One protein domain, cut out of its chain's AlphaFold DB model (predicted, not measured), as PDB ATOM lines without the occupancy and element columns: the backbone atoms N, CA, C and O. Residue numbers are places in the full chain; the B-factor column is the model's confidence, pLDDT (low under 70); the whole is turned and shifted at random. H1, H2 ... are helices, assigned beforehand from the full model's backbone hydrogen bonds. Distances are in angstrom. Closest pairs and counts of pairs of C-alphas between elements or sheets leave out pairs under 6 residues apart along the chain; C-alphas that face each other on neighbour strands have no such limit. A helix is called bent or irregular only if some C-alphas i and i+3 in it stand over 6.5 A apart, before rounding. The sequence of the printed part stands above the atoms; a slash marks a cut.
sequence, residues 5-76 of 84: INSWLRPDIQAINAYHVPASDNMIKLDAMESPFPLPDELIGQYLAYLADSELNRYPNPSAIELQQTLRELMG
ATOM      1  N   ILE A   5       0.188  36.565 116.742       90.44
ATOM      2  CA  ILE A   5       1.241  35.772 116.102       90.44
ATOM      3  C   ILE A   5       2.625  36.255 116.548       90.44
ATOM      4  O   ILE A   5       3.407  35.467 117.060       90.44
ATOM      5  N   ASN A   6       2.904  37.552 116.443       90.38
ATOM      6  CA  ASN A   6       4.231  38.095 116.732       90.38
ATOM      7  C   ASN A   6       4.516  38.237 118.236       90.38
ATOM      8  O   ASN A   6       5.677  38.359 118.620       90.38
ATOM      9  N   SER A   7       3.481  38.273 119.086       92.62
ATOM     10  CA  SER A   7       3.628  38.562 120.523       92.62
ATOM     11  C   SER A   7       3.480  37.345 121.439       92.62
ATOM     12  O   SER A   7       4.011  37.373 122.546       92.62
ATOM     13  N   TRP A   8       2.766  36.297 121.014       93.25
ATOM     14  CA  TRP A   8       2.391  35.180 121.896       93.25
ATOM     15  C   TRP A   8       2.605  33.795 121.289       93.25
ATOM     16  O   TRP A   8       2.637  32.813 122.032       93.25
ATOM     17  N   LEU A   9       2.765  33.679 119.966       92.75
ATOM     18  CA  LEU A   9       3.062  32.388 119.352       92.75
ATOM     19  C   LEU A   9       4.514  31.995 119.650       92.75
ATOM     20  O   LEU A   9       5.425  32.806 119.495       92.75
ATOM     21  N   ARG A  10       4.738  30.746 120.066       95.38
ATOM     22  CA  ARG A  10       6.074  30.247 120.419       95.38
ATOM     23  C   ARG A  10       7.022  30.337 119.201       95.38
ATOM     24  O   ARG A  10       6.586  29.990 118.100       95.38
ATOM     25  N   PRO A  11       8.282  30.795 119.354       92.06
ATOM     26  CA  PRO A  11       9.173  31.038 118.212       92.06
ATOM     27  C   PRO A  11       9.450  29.814 117.329       92.06
ATOM     28  O   PRO A  11       9.580  29.942 116.118       92.06
ATOM     29  N   ASP A  12       9.509  28.621 117.914       93.44
ATOM     30  CA  ASP A  12       9.635  27.361 117.175       93.44
ATOM     31  C   ASP A  12       8.388  27.065 116.326       93.44
ATOM     32  O   ASP A  12       8.539  26.671 115.181       93.44
ATOM     33  N   ILE A  13       7.172  27.326 116.824       91.62
ATOM     34  CA  ILE A  13       5.930  27.174 116.047       91.62
ATOM     35  C   ILE A  13       5.887  28.185 114.897       91.62
ATOM     36  O   ILE A  13       5.478  27.828 113.798       91.62
ATOM     37  N   GLN A  14       6.349  29.421 115.119       90.50
ATOM     38  CA  GLN A  14       6.485  30.418 114.046       90.50
ATOM     39  C   GLN A  14       7.458  29.967 112.944       90.50
ATOM     40  O   GLN A  14       7.295  30.357 111.791       90.50
ATOM     41  N   ALA A  15       8.463  29.161 113.296       91.62
ATOM     42  CA  ALA A  15       9.466  28.645 112.373       91.62
ATOM     43  C   ALA A  15       9.065  27.318 111.696       91.62
ATOM     44  O   ALA A  15       9.757  26.880 110.774       91.62
ATOM     45  N   ILE A  16       7.977  26.663 112.130       92.75
ATOM     46  CA  ILE A  16       7.484  25.439 111.489       92.75
ATOM     47  C   ILE A  16       6.875  25.794 110.134       92.75
ATOM     48  O   ILE A  16       5.934  26.580 110.032       92.75
ATOM     49  N   ASN A  17       7.363  25.131 109.091       87.06
ATOM     50  CA  ASN A  17       6.664  25.080 107.816       87.06
ATOM     51  C   ASN A  17       5.590  23.995 107.895       87.06
ATOM     52  O   ASN A  17       5.885  22.854 108.257       87.06
ATOM     53  N   ALA A  18       4.346  24.346 107.564       86.62
ATOM     54  CA  ALA A  18       3.265  23.372 107.486       86.62
ATOM     55  C   ALA A  18       3.624  22.257 106.492       86.62
ATOM     56  O   ALA A  18       4.210  22.523 105.440       86.62
ATOM     57  N   TYR A  19       3.257  21.015 106.819       85.19
ATOM     58  CA  TYR A  19       3.429  19.893 105.900       85.19
ATOM     59  C   TYR A  19       2.638  20.172 104.617       85.19
ATOM     60  O   TYR A  19       1.420  20.353 104.659       85.19
ATOM     61  N   HIS A  20       3.341  20.260 103.489       82.38
ATOM     62  CA  HIS A  20       2.739  20.609 102.212       82.38
ATOM     63  C   HIS A  20       2.376  19.343 101.439       82.38
ATOM     64  O   HIS A  20       3.245  18.525 101.145       82.38
ATOM     65  N   VAL A  21       1.098  19.209 101.086       81.19
ATOM     66  CA  VAL A  21       0.620  18.189 100.148       81.19
ATOM     67  C   VAL A  21       0.421  18.873  98.792       81.19
ATOM     68  O   VAL A  21      -0.423  19.769  98.704       81.19
ATOM     69  N   PRO A  22       1.193  18.515  97.753       81.75
ATOM     70  CA  PRO A  22       1.036  19.101  96.427       81.75
ATOM     71  C   PRO A  22      -0.283  18.654  95.781       81.75
ATOM     72  O   PRO A  22      -0.758  17.542  96.007       81.75
ATOM     73  N   ALA A  23      -0.876  19.516  94.951       86.69
ATOM     74  CA  ALA A  23      -2.017  19.131  94.121       86.69
ATOM     75  C   ALA A  23      -1.572  18.112  93.059       86.69
ATOM     76  O   ALA A  23      -0.531  18.296  92.428       86.69
ATOM     77  N   SER A  24      -2.361  17.057  92.848       87.25
ATOM     78  CA  SER A  24      -1.996  15.921  91.985       87.25
ATOM     79  C   SER A  24      -3.016  15.639  90.875       87.25
ATOM     80  O   SER A  24      -3.108  14.511  90.387       87.25
ATOM     81  N   ASP A  25      -3.814  16.634  90.484       90.00
ATOM     82  CA  ASP A  25      -4.824  16.471  89.436       90.00
ATOM     83  C   ASP A  25      -4.173  16.059  88.108       90.00
ATOM     84  O   ASP A  25      -3.187  16.652  87.667       90.00
ATOM     85  N   ASN A  26      -4.742  15.045  87.451       90.56
ATOM     86  CA  ASN A  26      -4.221  14.451  86.211       90.56
ATOM     87  C   ASN A  26      -2.798  13.859  86.318       90.56
ATOM     88  O   ASN A  26      -2.113  13.725  85.303       90.56
ATOM     89  N   MET A  27      -2.350  13.486  87.522       90.62
ATOM     90  CA  MET A  27      -1.062  12.821  87.750       90.62
ATOM     91  C   MET A  27      -1.243  11.370  88.212       90.62
ATOM     92  O   MET A  27      -2.247  11.016  88.826       90.62
ATOM     93  N   ILE A  28      -0.230  10.534  87.965       89.69
ATOM     94  CA  ILE A  28      -0.090   9.243  88.653       89.69
ATOM     95  C   ILE A  28       0.653   9.510  89.963       89.69
ATOM     96  O   ILE A  28       1.824   9.891  89.946       89.69
ATOM     97  N   LYS A  29      -0.038   9.338  91.090       89.50
ATOM     98  CA  LYS A  29       0.484   9.627  92.426       89.50
ATOM     99  C   LYS A  29       1.267   8.425  92.972       89.50
ATOM    100  O   LYS A  29       0.709   7.343  93.105       89.50
ATOM    101  N   LEU A  30       2.562   8.615  93.244       89.19
ATOM    102  CA  LEU A  30       3.500   7.589  93.751       89.19
ATOM    103  C   LEU A  30       4.414   8.135  94.867       89.19
ATOM    104  O   LEU A  30       5.451   7.557  95.178       89.19
ATOM    105  N   ASP A  31       4.064   9.291  95.428       88.56
ATOM    106  CA  ASP A  31       4.864  10.056  96.388       88.56
ATOM    107  C   ASP A  31       4.417   9.862  97.849       88.56
ATOM    108  O   ASP A  31       5.073  10.350  98.768       88.56
ATOM    109  N   ALA A  32       3.328   9.122  98.073       87.50
ATOM    110  CA  ALA A  32       2.797   8.803  99.392       87.50
ATOM    111  C   ALA A  32       3.034   7.330  99.762       87.50
ATOM    112  O   ALA A  32       3.057   6.447  98.908       87.50
ATOM    113  N   MET A  33       3.155   7.054 101.062       92.81
ATOM    114  CA  MET A  33       3.290   5.697 101.609       92.81
ATOM    115  C   MET A  33       1.919   5.005 101.737       92.81
ATOM    116  O   MET A  33       1.566   4.499 102.800       92.81
ATOM    117  N   GLU A  34       1.117   5.041 100.671       92.44
ATOM    118  CA  GLU A  34      -0.215   4.430 100.601       92.44
ATOM    119  C   GLU A  34      -0.201   3.142  99.767       92.44
ATOM    120  O   GLU A  34       0.605   2.979  98.849       92.44
ATOM    121  N   SER A  35      -1.082   2.196 100.100       92.75
ATOM    122  CA  SER A  35      -1.259   0.992  99.283       92.75
ATOM    123  C   SER A  35      -1.985   1.355  97.982       92.75
ATOM    124  O   SER A  35      -3.057   1.954  98.057       92.75
ATOM    125  N   PRO A  36      -1.481   0.950  96.799       93.25
ATOM    126  CA  PRO A  36      -2.181   1.161  95.532       93.25
ATOM    127  C   PRO A  36      -3.309   0.142  95.293       93.25
ATOM    128  O   PRO A  36      -4.038   0.251  94.310       93.25
ATOM    129  N   PHE A  37      -3.435  -0.878  96.151       93.94
ATOM    130  CA  PHE A  37      -4.396  -1.965  95.982       93.94
ATOM    131  C   PHE A  37      -5.720  -1.646  96.691       93.94
ATOM    132  O   PHE A  37      -5.698  -1.425  97.908       93.94
ATOM    133  N   PRO A  38      -6.862  -1.641  95.975       92.56
ATOM    134  CA  PRO A  38      -8.169  -1.432  96.588       92.56
ATOM    135  C   PRO A  38      -8.590  -2.641  97.433       92.56
ATOM    136  O   PRO A  38      -8.053  -3.742  97.289       92.56
ATOM    137  N   LEU A  39      -9.590  -2.442  98.297       92.75
ATOM    138  CA  LEU A  39     -10.230  -3.559  98.992       92.75
ATOM    139  C   LEU A  39     -10.899  -4.505  97.974       92.75
ATOM    140  O   LEU A  39     -11.549  -4.018  97.049       92.75
ATOM    141  N   PRO A  40     -10.800  -5.834  98.158       95.56
ATOM    142  CA  PRO A  40     -11.576  -6.800  97.385       95.56
ATOM    143  C   PRO A  40     -13.087  -6.559  97.513       95.56
ATOM    144  O   PRO A  40     -13.579  -6.338  98.621       95.56
ATOM    145  N   ASP A  41     -13.827  -6.684  96.407       94.44
ATOM    146  CA  ASP A  41     -15.276  -6.421  96.349       94.44
ATOM    147  C   ASP A  41     -16.078  -7.228  97.384       94.44
ATOM    148  O   ASP A  41     -17.025  -6.730  97.993       94.44
ATOM    149  N   GLU A  42     -15.646  -8.460  97.649       94.44
ATOM    150  CA  GLU A  42     -16.253  -9.381  98.618       94.44
ATOM    151  C   GLU A  42     -16.188  -8.867 100.071       94.44
ATOM    152  O   GLU A  42     -17.014  -9.244 100.910       94.44
ATOM    153  N   LEU A  43     -15.228  -7.987 100.379       95.44
ATOM    154  CA  LEU A  43     -15.057  -7.391 101.706       95.44
ATOM    155  C   LEU A  43     -15.788  -6.056 101.855       95.44
ATOM    156  O   LEU A  43     -16.138  -5.690 102.977       95.44
ATOM    157  N   ILE A  44     -16.059  -5.344 100.756       96.12
ATOM    158  CA  ILE A  44     -16.680  -4.011 100.795       96.12
ATOM    159  C   ILE A  44     -18.036  -4.069 101.505       96.12
ATOM    160  O   ILE A  44     -18.303  -3.262 102.393       96.12
ATOM    161  N   GLY A  45     -18.875  -5.052 101.161       96.06
ATOM    162  CA  GLY A  45     -20.198  -5.203 101.770       96.06
ATOM    163  C   GLY A  45     -20.134  -5.446 103.281       96.06
ATOM    164  O   GLY A  45     -20.863  -4.811 104.040       96.06
ATOM    165  N   GLN A  46     -19.223  -6.317 103.722       95.31
ATOM    166  CA  GLN A  46     -19.022  -6.617 105.143       95.31
ATOM    167  C   GLN A  46     -18.502  -5.388 105.894       95.31
ATOM    168  O   GLN A  46     -19.019  -5.038 106.952       95.31
ATOM    169  N   TYR A  47     -17.524  -4.689 105.316       95.06
ATOM    170  CA  TYR A  47     -16.948  -3.479 105.893       95.06
ATOM    171  C   TYR A  47     -17.991  -2.366 106.076       95.06
ATOM    172  O   TYR A  47     -18.087  -1.773 107.150       95.06
ATOM    173  N   LEU A  48     -18.822  -2.120 105.059       96.12
ATOM    174  CA  LEU A  48     -19.892  -1.124 105.135       96.12
ATOM    175  C   LEU A  48     -20.971  -1.495 106.159       96.12
ATOM    176  O   LEU A  48     -21.493  -0.602 106.823       96.12
ATOM    177  N   ALA A  49     -21.284  -2.785 106.319       96.12
ATOM    178  CA  ALA A  49     -22.231  -3.237 107.334       96.12
ATOM    179  C   ALA A  49     -21.751  -2.898 108.757       96.12
ATOM    180  O   ALA A  49     -22.534  -2.377 109.547       96.12
ATOM    181  N   TYR A  50     -20.461  -3.095 109.060       94.06
ATOM    182  CA  TYR A  50     -19.885  -2.702 110.352       94.06
ATOM    183  C   TYR A  50     -19.920  -1.189 110.585       94.06
ATOM    184  O   TYR A  50     -20.223  -0.740 111.690       94.06
ATOM    185  N   LEU A  51     -19.629  -0.387 109.556       94.44
ATOM    186  CA  LEU A  51     -19.704   1.073 109.670       94.44
ATOM    187  C   LEU A  51     -21.139   1.551 109.923       94.44
ATOM    188  O   LEU A  51     -21.345   2.446 110.741       94.44
ATOM    189  N   ALA A  52     -22.119   0.952 109.245       95.75
ATOM    190  CA  ALA A  52     -23.526   1.309 109.393       95.75
ATOM    191  C   ALA A  52     -24.080   1.014 110.799       95.75
ATOM    192  O   ALA A  52     -24.960   1.738 111.259       95.75
ATOM    193  N   ASP A  53     -23.560  -0.014 111.474       95.50
ATOM    194  CA  ASP A  53     -23.982  -0.417 112.823       95.50
ATOM    195  C   ASP A  53     -23.278   0.373 113.947       95.50
ATOM    196  O   ASP A  53     -23.636   0.275 115.119       95.50
ATOM    197  N   SER A  54     -22.266   1.182 113.614       92.75
ATOM    198  CA  SER A  54     -21.482   1.907 114.617       92.75
ATOM    199  C   SER A  54     -22.276   3.026 115.316       92.75
ATOM    200  O   SER A  54     -22.922   3.865 114.684       92.75
ATOM    201  N   GLU A  55     -22.187   3.094 116.650       94.62
ATOM    202  CA  GLU A  55     -22.821   4.147 117.462       94.62
ATOM    203  C   GLU A  55     -22.044   5.480 117.390       94.62
ATOM    204  O   GLU A  55     -21.401   5.905 118.352       94.62
ATOM    205  N   LEU A  56     -22.113   6.180 116.252       93.25
ATOM    206  CA  LEU A  56     -21.365   7.427 115.994       93.25
ATOM    207  C   LEU A  56     -21.673   8.583 116.967       93.25
ATOM    208  O   LEU A  56     -20.915   9.546 117.058       93.25
ATOM    209  N   ASN A  57     -22.792   8.513 117.689       96.31
ATOM    210  CA  ASN A  57     -23.190   9.495 118.698       96.31
ATOM    211  C   ASN A  57     -22.585   9.227 120.089       96.31
ATOM    212  O   ASN A  57     -22.913   9.940 121.041       96.31
ATOM    213  N   ARG A  58     -21.740   8.201 120.230       94.12
ATOM    214  CA  ARG A  58     -21.035   7.867 121.469       94.12
ATOM    215  C   ARG A  58     -19.529   7.890 121.251       94.12
ATOM    216  O   ARG A  58     -19.033   7.641 120.158       94.12
ATOM    217  N   TYR A  59     -18.792   8.159 122.324       92.69
ATOM    218  CA  TYR A  59     -17.354   7.927 122.304       92.69
ATOM    219  C   TYR A  59     -17.074   6.421 122.224       92.69
ATOM    220  O   TYR A  59     -17.722   5.655 122.943       92.69
ATOM    221  N   PRO A  60     -16.110   5.991 121.390       90.38
ATOM    222  CA  PRO A  60     -15.695   4.597 121.348       90.38
ATOM    223  C   PRO A  60     -15.000   4.197 122.655       90.38
ATOM    224  O   PRO A  60     -14.621   5.046 123.467       90.38
ATOM    225  N   ASN A  61     -14.787   2.893 122.847       90.56
ATOM    226  CA  ASN A  61     -13.988   2.391 123.962       90.56
ATOM    227  C   ASN A  61     -12.565   2.991 123.896       90.56
ATOM    228  O   ASN A  61     -11.838   2.688 122.947       90.56
ATOM    229  N   PRO A  62     -12.134   3.790 124.894       90.75
ATOM    230  CA  PRO A  62     -10.848   4.484 124.855       90.75
ATOM    231  C   PRO A  62      -9.644   3.535 124.891       90.75
ATOM    232  O   PRO A  62      -8.554   3.919 124.481       90.75
ATOM    233  N   SER A  63      -9.829   2.305 125.375       90.38
ATOM    234  CA  SER A  63      -8.772   1.295 125.449       90.38
ATOM    235  C   SER A  63      -8.736   0.369 124.232       90.38
ATOM    236  O   SER A  63      -7.735  -0.310 124.043       90.38
ATOM    237  N   ALA A  64      -9.799   0.316 123.416       92.38
ATOM    238  CA  ALA A  64      -9.896  -0.533 122.219       92.38
ATOM    239  C   ALA A  64      -9.424  -1.996 122.433       92.38
ATOM    240  O   ALA A  64      -8.721  -2.558 121.596       92.38
ATOM    241  N   ILE A  65      -9.800  -2.606 123.566       91.69
ATOM    242  CA  ILE A  65      -9.267  -3.901 124.041       91.69
ATOM    243  C   ILE A  65      -9.401  -5.007 122.985       91.69
ATOM    244  O   ILE A  65      -8.442  -5.732 122.729       91.69
ATOM    245  N   GLU A  66     -10.563  -5.110 122.337       92.62
ATOM    246  CA  GLU A  66     -10.811  -6.120 121.301       92.62
ATOM    247  C   GLU A  66      -9.877  -5.942 120.100       92.62
ATOM    248  O   GLU A  66      -9.247  -6.902 119.669       92.62
ATOM    249  N   LEU A  67      -9.693  -4.705 119.624       92.94
ATOM    250  CA  LEU A  67      -8.765  -4.399 118.533       92.94
ATOM    251  C   LEU A  67      -7.325  -4.773 118.901       92.94
ATOM    252  O   LEU A  67      -6.616  -5.361 118.085       92.94
ATOM    253  N   GLN A  68      -6.888  -4.454 120.123       92.19
ATOM    254  CA  GLN A  68      -5.553  -4.824 120.592       92.19
ATOM    255  C   GLN A  68      -5.367  -6.343 120.581       92.19
ATOM    256  O   GLN A  68      -4.353  -6.832 120.084       92.19
ATOM    257  N   GLN A  69      -6.348  -7.096 121.081       92.50
ATOM    258  CA  GLN A  69      -6.298  -8.554 121.090       92.50
ATOM    259  C   GLN A  69      -6.252  -9.130 119.666       92.50
ATOM    260  O   GLN A  69      -5.364  -9.930 119.369       92.50
ATOM    261  N   THR A  70      -7.122  -8.665 118.765       94.75
ATOM    262  CA  THR A  70      -7.132  -9.101 117.359       94.75
ATOM    263  C   THR A  70      -5.791  -8.838 116.675       94.75
ATOM    264  O   THR A  70      -5.268  -9.713 115.986       94.75
ATOM    265  N   LEU A  71      -5.191  -7.662 116.889       94.38
ATOM    266  CA  LEU A  71      -3.881  -7.335 116.321       94.38
ATOM    267  C   LEU A  71      -2.770  -8.220 116.888       94.38
ATOM    268  O   LEU A  71      -1.894  -8.650 116.142       94.38
ATOM    269  N   ARG A  72      -2.798  -8.523 118.188       93.88
ATOM    270  CA  ARG A  72      -1.810  -9.418 118.806       93.88
ATOM    271  C   ARG A  72      -1.867 -10.822 118.226       93.88
ATOM    272  O   ARG A  72      -0.819 -11.393 117.942       93.88
ATOM    273  N   GLU A  73      -3.069 -11.362 118.059       95.00
ATOM    274  CA  GLU A  73      -3.279 -12.681 117.466       95.00
ATOM    275  C   GLU A  73      -2.817 -12.696 116.005       95.00
ATOM    276  O   GLU A  73      -2.030 -13.561 115.623       95.00
ATOM    277  N   LEU A  74      -3.215 -11.688 115.220       96.88
ATOM    278  CA  LEU A  74      -2.833 -11.550 113.814       96.88
ATOM    279  C   LEU A  74      -1.314 -11.438 113.621       96.88
ATOM    280  O   LEU A  74      -0.760 -12.022 112.692       96.88
ATOM    281  N   MET A  75      -0.643 -10.689 114.496       95.75
ATOM    282  CA  MET A  75       0.795 -10.414 114.411       95.75
ATOM    283  C   MET A  75       1.652 -11.424 115.193       95.75
ATOM    284  O   MET A  75       2.876 -11.303 115.197       95.75
ATOM    285  N   GLY A  76       1.038 -12.405 115.867       95.00
ATOM    286  CA  GLY A  76       1.742 -13.426 116.646       95.00
ATOM    287  C   GLY A  76       2.493 -12.884 117.868       95.00
ATOM    288  O   GLY A  76       3.570 -13.381 118.195       95.00
TER     289      GLY A  76
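What this domain is: This is residues 5 to 76 of the 84 residues of the protein "Histidinol-phosphate aminotransferase (EC)" of uncultured Gammaproteobacteria bacterium (UniProt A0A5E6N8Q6). An open, strung-out chain with no packed core: H3 and H4 lie separately at one end, the small H1-H2 head at the other, with residues 16 to 40 as a long bare link between. The 72 printed residues hold four named helices, H1 to H4 in order, and no named strand; the class is all helix, with 33 residues in named elements, under half. It is extended, radius of gyration of the C-alphas 20.4 A, spanning 51 by 38 by 32 A.

Where its parts are: H3, residues 41 to 53, runs 19.6 A from C-alpha 41 at (-15.276, -6.421, 96.349); it is irregular, but only just, C-alphas 42 and 45 being 6.6 A apart. H4, residues 65 to 75, runs 15.4 A to C-alpha 75 at (0.795, -10.414, 114.411). H2 is residues 11 to 15, H1 residues 5 to 8.

How they stand to each other: H3 is apart from H4, H2 and H1. H4 is apart from H1 and H2. H1 and H2 are close but not clearly touching; their closest C-alphas, Ile 5 and Gln 14, are 7.8 A apart. Every O i to N i+4 pair is within hydrogen-bond range in H2 and H4, 7 of 9 in H3; H1 is too short for one.

The domain as a whole: The C-alphas farthest apart, Ser 7 and Glu 42, are 56.3 A apart. The links H2 to H3 and H3 to H4 are long. The printed part has no cut, and no printed residue is under pLDDT 70.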